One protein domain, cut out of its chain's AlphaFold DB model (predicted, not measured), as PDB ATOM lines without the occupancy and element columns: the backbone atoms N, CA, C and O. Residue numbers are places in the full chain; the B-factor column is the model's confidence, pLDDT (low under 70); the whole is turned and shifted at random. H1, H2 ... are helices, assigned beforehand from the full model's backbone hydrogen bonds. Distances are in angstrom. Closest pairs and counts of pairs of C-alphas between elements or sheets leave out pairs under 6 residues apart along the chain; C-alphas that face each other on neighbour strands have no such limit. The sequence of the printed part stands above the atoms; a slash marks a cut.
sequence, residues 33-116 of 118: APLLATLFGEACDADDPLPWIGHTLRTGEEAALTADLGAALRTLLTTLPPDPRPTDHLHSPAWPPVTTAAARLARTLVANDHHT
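Overview. This is residues 33 to 116 of the 118 residues of an uncharacterized protein of Kitasatospora niigatensis (UniProt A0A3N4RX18). Two long helices, H2 and H4, run side by side in opposite ways along the longest axis, with short H1 beside H2 and small H3 at the end where H4 begins. The 84 printed residues have four named helices, in the order H1, H2, H3, H4, and no named strand: all helix. The whole is compact, radius of gyration of the C-alphas 13.2 A, yet elongated, spanning 41 by 21 by 17 A.

Arrangement. H1, residues 33 to 39, is close to but not clearly touching H2, residues 60 to 79; their closest C-alphas, Leu 39 and Gly 70, are 7.8 A apart. H2 touches H4, residues 95 to 114, opposite ways at a shallow tilt of 21 degrees; their closest C-alphas, Leu 69 and Ala 101, are 5.1 A apart. H3, residues 86 to 90, is close to but not clearly touching H2; their closest C-alphas, Leu 76 and His 89, are 7.4 A apart. H1 and H4 are apart. Every O i to N i+4 pair is within hydrogen-bond range in H1, H2 and H4; H3 has 0 of 1, but 2 of 2 O i to N i+3 pairs.

Along the chain. H1 begins at C-alpha 33 (-3.494, 12.610, -41.596). From first to last C-alpha, H2 measures 29.2 A and H4 28.7 A, ending at C-alpha 114 (-15.284, -9.679, -54.361).

Size, cuts and confidence. The printed part has no cut. H1 to H2 is a long link, residues 40 to 59. Residue 116 is under pLDDT 70.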
ATOM      1  N   ALA A  33      -4.024  11.760 -40.528       91.06
ATOM      2  CA  ALA A  33      -3.494  12.610 -41.596       91.06
ATOM      3  C   ALA A  33      -3.051  11.842 -42.863       91.06
ATOM      4  O   ALA A  33      -3.426  12.268 -43.962       91.06
ATOM      5  N   PRO A  34      -2.354  10.689 -42.783       91.50
ATOM      6  CA  PRO A  34      -2.005   9.903 -43.971       91.50
ATOM      7  C   PRO A  34      -3.230   9.348 -44.718       91.50
ATOM      8  O   PRO A  34      -3.216   9.219 -45.946       91.50
ATOM      9  N   LEU A  35      -4.304   9.033 -43.989       93.69
ATOM     10  CA  LEU A  35      -5.551   8.530 -44.567       93.69
ATOM     11  C   LEU A  35      -6.289   9.656 -45.292       93.69
ATOM     12  O   LEU A  35      -6.729   9.467 -46.423       93.69
ATOM     13  N   LEU A  36      -6.355  10.846 -44.684       92.38
ATOM     14  CA  LEU A  36      -6.912  12.036 -45.330       92.38
ATOM     15  C   LEU A  36      -6.121  12.399 -46.591       92.38
ATOM     16  O   LEU A  36      -6.725  12.650 -47.627       92.38
ATOM     17  N   ALA A  37      -4.787  12.361 -46.541       91.81
ATOM     18  CA  ALA A  37      -3.949  12.617 -47.713       91.81
ATOM     19  C   ALA A  37      -4.211  11.620 -48.857       91.81
ATOM     20  O   ALA A  37      -4.148  11.989 -50.025       91.81
ATOM     21  N   THR A  38      -4.543  10.367 -48.531       93.69
ATOM     22  CA  THR A  38      -4.928   9.353 -49.528       93.69
ATOM     23  C   THR A  38      -6.292   9.655 -50.155       93.69
ATOM     24  O   THR A  38      -6.471   9.440 -51.352       93.69
ATOM     25  N   LEU A  39      -7.244  10.150 -49.357       94.56
ATOM     26  CA  LEU A  39      -8.618  10.454 -49.777       94.56
ATOM     27  C   LEU A  39      -8.773  11.784 -50.524       94.56
ATOM     28  O   LEU A  39      -9.814  12.004 -51.133       94.56
ATOM     29  N   PHE A  40      -7.770  12.658 -50.475       93.38
ATOM     30  CA  PHE A  40      -7.730  13.937 -51.196       93.38
ATOM     31  C   PHE A  40      -6.469  14.039 -52.067       93.38
ATOM     32  O   PHE A  40      -5.833  15.090 -52.149       93.38
ATOM     33  N   GLY A  41      -6.045  12.921 -52.653       89.69
ATOM     34  CA  GLY A  41      -4.743  12.793 -53.297       89.69
ATOM     35  C   GLY A  41      -4.732  11.802 -54.453       89.69
ATOM     36  O   GLY A  41      -5.675  11.699 -55.228       89.69
ATOM     37  N   GLU A  42      -3.624  11.077 -54.605       81.06
ATOM     38  CA  GLU A  42      -3.355  10.291 -55.819       81.06
ATOM     39  C   GLU A  42      -4.191   9.010 -55.954       81.06
ATOM     40  O   GLU A  42      -4.229   8.424 -57.034       81.06
ATOM     41  N   ALA A  43      -4.849   8.554 -54.883       86.25
ATOM     42  CA  ALA A  43      -5.712   7.373 -54.924       86.25
ATOM     43  C   ALA A  43      -7.189   7.728 -55.128       86.25
ATOM     44  O   ALA A  43      -7.941   6.920 -55.668       86.25
ATOM     45  N   CYS A  44      -7.622   8.899 -54.677       91.94
ATOM     46  CA  CYS A  44      -8.962   9.429 -54.877       91.94
ATOM     47  C   CYS A  44      -8.971  10.914 -54.499       91.94
ATOM     48  O   CYS A  44      -8.196  11.328 -53.636       91.94
ATOM     49  N   ASP A  45      -9.887  11.676 -55.087       94.69
ATOM     50  CA  ASP A  45     -10.309  12.970 -54.568       94.69
ATOM     51  C   ASP A  45     -11.751  12.855 -54.068       94.69
ATOM     52  O   ASP A  45     -12.687  12.702 -54.852       94.69
ATOM     53  N   ALA A  46     -11.935  12.892 -52.750       96.06
ATOM     54  CA  ALA A  46     -13.248  12.804 -52.129       96.06
ATOM     55  C   ALA A  46     -14.106  14.065 -52.329       96.06
ATOM     56  O   ALA A  46     -15.317  13.987 -52.120       96.06
ATOM     57  N   ASP A  47     -13.528  15.195 -52.757       95.06
ATOM     58  CA  ASP A  47     -14.304  16.376 -53.159       95.06
ATOM     59  C   ASP A  47     -14.803  16.281 -54.611       95.06
ATOM     60  O   ASP A  47     -15.842  16.856 -54.942       95.06
ATOM     61  N   ASP A  48     -14.102  15.533 -55.467       96.19
ATOM     62  CA  ASP A  48     -14.501  15.265 -56.851       96.19
ATOM     63  C   ASP A  48     -14.256  13.790 -57.224       96.19
ATOM     64  O   ASP A  48     -13.289  13.461 -57.915       96.19
ATOM     65  N   PRO A  49     -15.114  12.858 -56.763       96.44
ATOM     66  CA  PRO A  49     -14.874  11.428 -56.947       96.44
ATOM     67  C   PRO A  49     -15.275  10.900 -58.330       96.44
ATOM     68  O   PRO A  49     -14.856   9.810 -58.715       96.44
ATOM     69  N   LEU A  50     -16.081  11.627 -59.111       96.62
ATOM     70  CA  LEU A  50     -16.586  11.136 -60.404       96.62
ATOM     71  C   LEU A  50     -15.482  10.820 -61.433       96.62
ATOM     72  O   LEU A  50     -15.573   9.764 -62.067       96.62
ATOM     73  N   PRO A  51     -14.425  11.643 -61.591       95.69
ATOM     74  CA  PRO A  51     -13.303  11.336 -62.479       95.69
ATOM     75  C   PRO A  51     -12.546  10.052 -62.123       95.69
ATOM     76  O   PRO A  51     -11.819   9.524 -62.960       95.69
ATOM     77  N   TRP A  52     -12.705   9.533 -60.903       94.75
ATOM     78  CA  TRP A  52     -11.986   8.352 -60.423       94.75
ATOM     79  C   TRP A  52     -12.671   7.028 -60.775       94.75
ATOM     80  O   TRP A  52     -12.099   5.959 -60.535       94.75
ATOM     81  N   ILE A  53     -13.866   7.073 -61.377       95.19
ATOM     82  CA  ILE A  53     -14.552   5.891 -61.909       95.19
ATOM     83  C   ILE A  53     -13.755   5.321 -63.091       95.19
ATOM     84  O   ILE A  53     -13.431   6.025 -64.042       95.19
ATOM     85  N   GLY A  54     -13.448   4.025 -63.041       89.69
ATOM     86  CA  GLY A  54     -12.579   3.342 -64.005       89.69
ATOM     87  C   GLY A  54     -11.090   3.401 -63.650       89.69
ATOM     88  O   GLY A  54     -10.293   2.709 -64.281       89.69
ATOM     89  N   HIS A  55     -10.721   4.168 -62.618       91.31
ATOM     90  CA  HIS A  55      -9.375   4.201 -62.050       91.31
ATOM     91  C   HIS A  55      -9.340   3.427 -60.729       91.31
ATOM     92  O   HIS A  55      -9.052   2.230 -60.708       91.31
ATOM     93  N   THR A  56      -9.648   4.102 -59.624       94.12
ATOM     94  CA  THR A  56      -9.676   3.514 -58.279       94.12
ATOM     95  C   THR A  56     -11.088   3.235 -57.794       94.12
ATOM     96  O   THR A  56     -11.258   2.321 -56.987       94.12
ATOM     97  N   LEU A  57     -12.094   3.933 -58.333       95.94
ATOM     98  CA  LEU A  57     -13.513   3.652 -58.134       95.94
ATOM     99  C   LEU A  57     -14.069   2.853 -59.319       95.94
ATOM    100  O   LEU A  57     -13.603   2.976 -60.451       95.94
ATOM    101  N   ARG A  58     -15.081   2.025 -59.078       94.56
ATOM    102  CA  ARG A  58     -15.685   1.131 -60.080       94.56
ATOM    103  C   ARG A  58     -17.103   1.510 -60.458       94.56
ATOM    104  O   ARG A  58     -17.515   1.245 -61.583       94.56
ATOM    105  N   THR A  59     -17.857   2.100 -59.538       96.38
ATOM    106  CA  THR A  59     -19.284   2.367 -59.737       96.38
ATOM    107  C   THR A  59     -19.641   3.794 -59.342       96.38
ATOM    108  O   THR A  59     -18.940   4.440 -58.562       96.38
ATOM    109  N   GLY A  60     -20.775   4.279 -59.854       97.38
ATOM    110  CA  GLY A  60     -21.342   5.552 -59.405       97.38
ATOM    111  C   GLY A  60     -21.725   5.542 -57.921       97.38
ATOM    112  O   GLY A  60     -21.674   6.582 -57.277       97.38
ATOM    113  N   GLU A  61     -22.050   4.374 -57.358       97.94
ATOM    114  CA  GLU A  61     -22.308   4.225 -55.923       97.94
ATOM    115  C   GLU A  61     -21.033   4.422 -55.093       97.94
ATOM    116  O   GLU A  61     -21.064   5.150 -54.104       97.94
ATOM    117  N   GLU A  62     -19.898   3.841 -55.512       98.06
ATOM    118  CA  GLU A  62     -18.604   4.099 -54.865       98.06
ATOM    119  C   GLU A  62     -18.262   5.596 -54.903       98.06
ATOM    120  O   GLU A  62     -17.834   6.149 -53.891       98.06
ATOM    121  N   ALA A  63     -18.514   6.277 -56.026       98.12
ATOM    122  CA  ALA A  63     -18.290   7.718 -56.137       98.12
ATOM    123  C   ALA A  63     -19.211   8.538 -55.222       98.12
ATOM    124  O   ALA A  63     -18.732   9.424 -54.518       98.12
ATOM    125  N   ALA A  64     -20.505   8.219 -55.165       98.44
ATOM    126  CA  ALA A  64     -21.449   8.909 -54.287       98.44
ATOM    127  C   ALA A  64     -21.079   8.753 -52.802       98.44
ATOM    128  O   ALA A  64     -21.029   9.734 -52.068       98.44
ATOM    129  N   LEU A  65     -20.740   7.536 -52.368       98.62
ATOM    130  CA  LEU A  65     -20.320   7.280 -50.986       98.62
ATOM    131  C   LEU A  65     -18.961   7.910 -50.653       98.62
ATOM    132  O   LEU A  65     -18.714   8.272 -49.502       98.62
ATOM    133  N   THR A  66     -18.084   8.062 -51.648       98.50
ATOM    134  CA  THR A  66     -16.820   8.789 -51.478       98.50
ATOM    135  C   THR A  66     -17.065  10.289 -51.312       98.50
ATOM    136  O   THR A  66     -16.463  10.890 -50.425       98.50
ATOM    137  N   ALA A  67     -18.016  10.873 -52.052       98.44
ATOM    138  CA  ALA A  67     -18.441  12.262 -51.855       98.44
ATOM    139  C   ALA A  67     -19.044  12.487 -50.457       98.44
ATOM    140  O   ALA A  67     -18.716  13.468 -49.789       98.44
ATOM    141  N   ASP A  68     -19.879  11.558 -49.976       98.50
ATOM    142  CA  ASP A  68     -20.442  11.618 -48.618       98.50
ATOM    143  C   ASP A  68     -19.338  11.611 -47.545       98.50
ATOM    144  O   ASP A  68     -19.397  12.366 -46.568       98.50
ATOM    145  N   LEU A  69     -18.308  10.776 -47.729       98.44
ATOM    146  CA  LEU A  69     -17.134  10.755 -46.856       98.44
ATOM    147  C   LEU A  69     -16.345  12.071 -46.942       98.44
ATOM    148  O   LEU A  69     -15.973  12.617 -45.900       98.44
ATOM    149  N   GLY A  70     -16.140  12.610 -48.146       97.94
ATOM    150  CA  GLY A  70     -15.502  13.909 -48.369       97.94
ATOM    151  C   GLY A  70     -16.218  15.041 -47.629       97.94
ATOM    152  O   GLY A  70     -15.592  15.788 -46.878       97.94
ATOM    153  N   ALA A  71     -17.547  15.101 -47.720       98.25
ATOM    154  CA  ALA A  71     -18.362  16.089 -47.013       98.25
ATOM    155  C   ALA A  71     -18.249  15.972 -45.480       98.25
ATOM    156  O   ALA A  71     -18.143  16.985 -44.772       98.25
ATOM    157  N   ALA A  72     -18.229  14.746 -44.947       97.94
ATOM    158  CA  ALA A  72     -18.016  14.512 -43.520       97.94
ATOM    159  C   ALA A  72     -16.614  14.965 -43.074       97.94
ATOM    160  O   ALA A  72     -16.481  15.633 -42.046       97.94
ATOM    161  N   LEU A  73     -15.578  14.671 -43.867       96.75
ATOM    162  CA  LEU A  73     -14.205  15.106 -43.605       96.75
ATOM    163  C   LEU A  73     -14.065  16.627 -43.673       96.75
ATOM    164  O   LEU A  73     -13.444  17.218 -42.797       96.75
ATOM    165  N   ARG A  74     -14.694  17.294 -44.645       95.94
ATOM    166  CA  ARG A  74     -14.722  18.762 -44.714       95.94
ATOM    167  C   ARG A  74     -15.373  19.366 -43.478       95.94
ATOM    168  O   ARG A  74     -14.811  20.284 -42.888       95.94
ATOM    169  N   THR A  75     -16.496  18.802 -43.039       97.12
ATOM    170  CA  THR A  75     -17.147  19.220 -41.791       97.12
ATOM    171  C   THR A  75     -16.190  19.074 -40.610       97.12
ATOM    172  O   THR A  75     -15.971  20.046 -39.891       97.12
ATOM    173  N   LEU A  76     -15.547  17.913 -40.455       96.06
ATOM    174  CA  LEU A  76     -14.532  17.692 -39.424       96.06
ATOM    175  C   LEU A  76     -13.433  18.757 -39.474       96.06
ATOM    176  O   LEU A  76     -13.199  19.416 -38.467       96.06
ATOM    177  N   LEU A  77     -12.813  18.977 -40.634       94.38
ATOM    178  CA  LEU A  77     -11.705  19.920 -40.793       94.38
ATOM    179  C   LEU A  77     -12.086  21.355 -40.396       94.38
ATOM    180  O   LEU A  77     -11.254  22.067 -39.846       94.38
ATOM    181  N   THR A  78     -13.342  21.774 -40.594       95.56
ATOM    182  CA  THR A  78     -13.811  23.102 -40.142       95.56
ATOM    183  C   THR A  78     -13.960  23.231 -38.623       95.56
ATOM    184  O   THR A  78     -14.010  24.347 -38.111       95.56
ATOM    185  N   THR A  79     -14.035  22.113 -37.896       94.75
ATOM    186  CA  THR A  79     -14.151  22.095 -36.425       94.75
ATOM    187  C   THR A  79     -12.803  22.060 -35.711       94.75
ATOM    188  O   THR A  79     -12.754  22.230 -34.494       94.75
ATOM    189  N   LEU A  80     -11.718  21.815 -36.448       94.69
ATOM    190  CA  LEU A  80     -10.388  21.623 -35.886       94.69
ATOM    191  C   LEU A  80      -9.663  22.954 -35.633       94.69
ATOM    192  O   LEU A  80      -9.927  23.951 -36.312       94.69
ATOM    193  N   PRO A  81      -8.723  22.990 -34.672       93.44
ATOM    194  CA  PRO A  81      -7.822  24.125 -34.514       93.44
ATOM    195  C   PRO A  81      -6.866  24.258 -35.723       93.44
ATOM    196  O   PRO A  81      -6.692  23.299 -36.470       93.44
ATOM    197  N   PRO A  82      -6.196  25.416 -35.904       87.62
ATOM    198  CA  PRO A  82      -5.316  25.677 -37.054       87.62
ATOM    199  C   PRO A  82      -4.113  24.732 -37.225       87.62
ATOM    200  O   PRO A  82      -3.572  24.654 -38.323       87.62
ATOM    201  N   ASP A  83      -3.690  24.046 -36.163       88.19
ATOM    202  CA  ASP A  83      -2.615  23.045 -36.171       88.19
ATOM    203  C   ASP A  83      -3.073  21.833 -35.342       88.19
ATOM    204  O   ASP A  83      -2.768  21.732 -34.147       88.19
ATOM    205  N   PRO A  84      -3.955  20.989 -35.909       90.56
ATOM    206  CA  PRO A  84      -4.595  19.929 -35.157       90.56
ATOM    207  C   PRO A  84      -3.630  18.781 -34.907       90.56
ATOM    208  O   PRO A  84      -2.992  18.251 -35.816       90.56
ATOM    209  N   ARG A  85      -3.592  18.326 -33.661       91.94
ATOM    210  CA  ARG A  85      -2.931  17.079 -33.290       91.94
ATOM    211  C   ARG A  85      -3.820  15.893 -33.685       91.94
ATOM    212  O   ARG A  85      -5.043  16.049 -33.793       91.94
ATOM    213  N   PRO A  86      -3.257  14.682 -33.819       90.44
ATOM    214  CA  PRO A  86      -4.036  13.473 -34.092       90.44
ATOM    215  C   PRO A  86      -5.251  13.302 -33.165       90.44
ATOM    216  O   PRO A  86      -6.382  13.156 -33.625       90.44
ATOM    217  N   THR A  87      -5.051  13.489 -31.858       91.44
ATOM    218  CA  THR A  87      -6.110  13.406 -30.840       91.44
ATOM    219  C   THR A  87      -7.224  14.439 -31.013       91.44
ATOM    220  O   THR A  87      -8.338  14.211 -30.553       91.44
ATOM    221  N   ASP A  88      -6.951  15.587 -31.640       93.31
ATOM    222  CA  ASP A  88      -7.960  16.637 -31.822       93.31
ATOM    223  C   ASP A  88      -9.023  16.202 -32.853       93.31
ATOM    224  O   ASP A  88     -10.182  16.601 -32.753       93.31
ATOM    225  N   HIS A  89      -8.662  15.310 -33.786       91.81
ATOM    226  CA  HIS A  89      -9.606  14.697 -34.721       91.81
ATOM    227  C   HIS A  89     -10.563  13.755 -33.996       91.81
ATOM    228  O   HIS A  89     -11.773  13.910 -34.124       91.81
ATOM    229  N   LEU A  90     -10.027  12.822 -33.204       91.75
ATOM    230  CA  LEU A  90     -10.812  11.796 -32.508       91.75
ATOM    231  C   LEU A  90     -11.775  12.387 -31.473       91.75
ATOM    232  O   LEU A  90     -12.885  11.889 -31.300       91.75
ATOM    233  N   HIS A  91     -11.367  13.470 -30.807       92.62
ATOM    234  CA  HIS A  91     -12.206  14.170 -29.835       92.62
ATOM    235  C   HIS A  91     -13.218  15.130 -30.472       92.62
ATOM    236  O   HIS A  91     -14.079  15.659 -29.762       92.62
ATOM    237  N   SER A  92     -13.148  15.373 -31.784       94.19
ATOM    238  CA  SER A  92     -14.127  16.227 -32.449       94.19
ATOM    239  C   SER A  92     -15.509  15.559 -32.453       94.19
ATOM    240  O   SER A  92     -15.635  14.390 -32.830       94.19
ATOM    241  N   PRO A  93     -16.593  16.299 -32.149       94.94
ATOM    242  CA  PRO A  93     -17.953  15.783 -32.309       94.94
ATOM    243  C   PRO A  93     -18.296  15.451 -33.774       94.94
ATOM    244  O   PRO A  93     -19.283  14.762 -34.027       94.94
ATOM    245  N   ALA A  94     -17.495  15.918 -34.738       96.06
ATOM    246  CA  ALA A  94     -17.634  15.595 -36.155       96.06
ATOM    247  C   ALA A  94     -16.941  14.277 -36.563       96.06
ATOM    248  O   ALA A  94     -17.111  13.835 -37.701       96.06
ATOM    249  N   TRP A  95     -16.211  13.610 -35.661       95.62
ATOM    250  CA  TRP A  95     -15.535  12.340 -35.953       95.62
ATOM    251  C   TRP A  95     -16.482  11.147 -36.182       95.62
ATOM    252  O   TRP A  95     -16.309  10.424 -37.169       95.62
ATOM    253  N   PRO A  96     -17.537  10.919 -35.369       95.75
ATOM    254  CA  PRO A  96     -18.436   9.782 -35.589       95.75
ATOM    255  C   PRO A  96     -19.123   9.770 -36.974       95.75
ATOM    256  O   PRO A  96     -19.177   8.700 -37.591       95.75
ATOM    257  N   PRO A  97     -19.589  10.908 -37.532       97.19
ATOM    258  CA  PRO A  97     -20.040  10.976 -38.925       97.19
ATOM    259  C   PRO A  97     -19.009  10.480 -39.949       97.19
ATOM    260  O   PRO A  97     -19.382   9.735 -40.855       97.19
ATOM    261  N   VAL A  98     -17.723  10.818 -39.782       97.19
ATOM    262  CA  VAL A  98     -16.634  10.361 -40.667       97.19
ATOM    263  C   VAL A  98     -16.508   8.841 -40.630       97.19
ATOM    264  O   VAL A  98     -16.578   8.195 -41.674       97.19
ATOM    265  N   THR A  99     -16.409   8.251 -39.436       96.81
ATOM    266  CA  THR A  99     -16.313   6.784 -39.290       96.81
ATOM    267  C   THR A  99     -17.545   6.063 -39.848       96.81
ATOM    268  O   THR A  99     -17.432   4.992 -40.446       96.81
ATOM    269  N   THR A 100     -18.730   6.673 -39.735       97.88
ATOM    270  CA  THR A 100     -19.985   6.124 -40.269       97.88
ATOM    271  C   THR A 100     -20.006   6.141 -41.796       97.88
ATOM    272  O   THR A 100     -20.388   5.140 -42.412       97.88
ATOM    273  N   ALA A 101     -19.602   7.254 -42.413       98.25
ATOM    274  CA  ALA A 101     -19.476   7.370 -43.863       98.25
ATOM    275  C   ALA A 101     -18.416   6.394 -44.399       98.25
ATOM    276  O   ALA A 101     -18.699   5.626 -45.319       98.25
ATOM    277  N   ALA A 102     -17.255   6.319 -43.739       98.12
ATOM    278  CA  ALA A 102     -16.195   5.374 -44.073       98.12
ATOM    279  C   ALA A 102     -16.682   3.919 -43.991       98.12
ATOM    280  O   ALA A 102     -16.448   3.142 -44.910       98.12
ATOM    281  N   ALA A 103     -17.434   3.544 -42.952       98.12
ATOM    282  CA  ALA A 103     -17.976   2.192 -42.823       98.12
ATOM    283  C   ALA A 103     -18.994   1.841 -43.919       98.12
ATOM    284  O   ALA A 103     -19.085   0.681 -44.323       98.12
ATOM    285  N   ARG A 104     -19.777   2.815 -44.402       98.25
ATOM    286  CA  ARG A 104     -20.682   2.615 -45.548       98.25
ATOM    287  C   ARG A 104     -19.886   2.372 -46.823       98.25
ATOM    288  O   ARG A 104     -20.104   1.348 -47.463       98.25
ATOM    289  N   LEU A 105     -18.934   3.254 -47.121       98.50
ATOM    290  CA  LEU A 105     -18.070   3.131 -48.290       98.50
ATOM    291  C   LEU A 105     -17.263   1.823 -48.268       98.50
ATOM    292  O   LEU A 105     -17.234   1.112 -49.265       98.50
ATOM    293  N   ALA A 106     -16.689   1.451 -47.120       97.94
ATOM    294  CA  ALA A 106     -15.931   0.214 -46.938       97.94
ATOM    295  C   ALA A 106     -16.723  -1.027 -47.369       97.94
ATOM    296  O   ALA A 106     -16.200  -1.878 -48.086       97.94
ATOM    297  N   ARG A 107     -17.991  -1.131 -46.949       97.88
ATOM    298  CA  ARG A 107     -18.845  -2.270 -47.313       97.88
ATOM    299  C   ARG A 107     -19.052  -2.358 -48.821       97.88
ATOM    300  O   ARG A 107     -18.950  -3.450 -49.370       97.88
ATOM    301  N   THR A 108     -19.304  -1.227 -49.477       97.94
ATOM    302  CA  THR A 108     -19.494  -1.169 -50.932       97.94
ATOM    303  C   THR A 108     -18.203  -1.502 -51.682       97.94
ATOM    304  O   THR A 108     -18.233  -2.325 -52.594       97.94
ATOM    305  N   LEU A 109     -17.061  -0.945 -51.263       96.19
ATOM    306  CA  LEU A 109     -15.754  -1.233 -51.866       96.19
ATOM    307  C   LEU A 109     -15.408  -2.726 -51.793       96.19
ATOM    308  O   LEU A 109     -15.079  -3.332 -52.811       96.19
ATOM    309  N   VAL A 110     -15.545  -3.335 -50.608       95.44
ATOM    310  CA  VAL A 110     -15.267  -4.765 -50.395       95.44
ATOM    311  C   VAL A 110     -16.223  -5.641 -51.202       95.44
ATOM    312  O   VAL A 110     -15.792  -6.610 -51.827       95.44
ATOM    313  N   ALA A 111     -17.515  -5.303 -51.229       95.31
ATOM    314  CA  ALA A 111     -18.489  -6.040 -52.026       95.31
ATOM    315  C   ALA A 111     -18.122  -6.012 -53.518       95.31
ATOM    316  O   ALA A 111     -18.121  -7.053 -54.171       95.31
ATOM    317  N   ASN A 112     -17.760  -4.851 -54.059       92.75
ATOM    318  CA  ASN A 112     -17.376  -4.724 -55.464       92.75
ATOM    319  C   ASN A 112     -16.032  -5.393 -55.771       92.75
ATOM    320  O   ASN A 112     -15.849  -5.903 -56.878       92.75
ATOM    321  N   ASP A 113     -15.109  -5.432 -54.806       91.12
ATOM    322  CA  ASP A 113     -13.849  -6.172 -54.916       91.12
ATOM    323  C   ASP A 113     -14.059  -7.674 -55.049       91.12
ATOM    324  O   ASP A 113     -13.463  -8.277 -55.940       91.12
ATOM    325  N   HIS A 114     -14.965  -8.255 -54.266       85.75
ATOM    326  CA  HIS A 114     -15.284  -9.679 -54.361       85.75
ATOM    327  C   HIS A 114     -16.044 -10.052 -55.647       85.75
ATOM    328  O   HIS A 114     -15.811 -11.128 -56.192       85.75
ATOM    329  N   HIS A 115     -16.895  -9.172 -56.185       74.25
ATOM    330  CA  HIS A 115     -17.628  -9.440 -57.435       74.25
ATOM    331  C   HIS A 115     -16.760  -9.408 -58.702       74.25
ATOM    332  O   HIS A 115     -17.225  -9.794 -59.764       74.25
ATOM    333  N   THR A 116     -15.520  -8.920 -58.628       57.06
ATOM    334  CA  THR A 116     -14.618  -8.850 -59.799       57.06
ATOM    335  C   THR A 116     -13.722 -10.091 -59.914       57.06
ATOM    336  O   THR A 116     -12.933 -10.199 -60.848       57.06
TER     337      THR A 116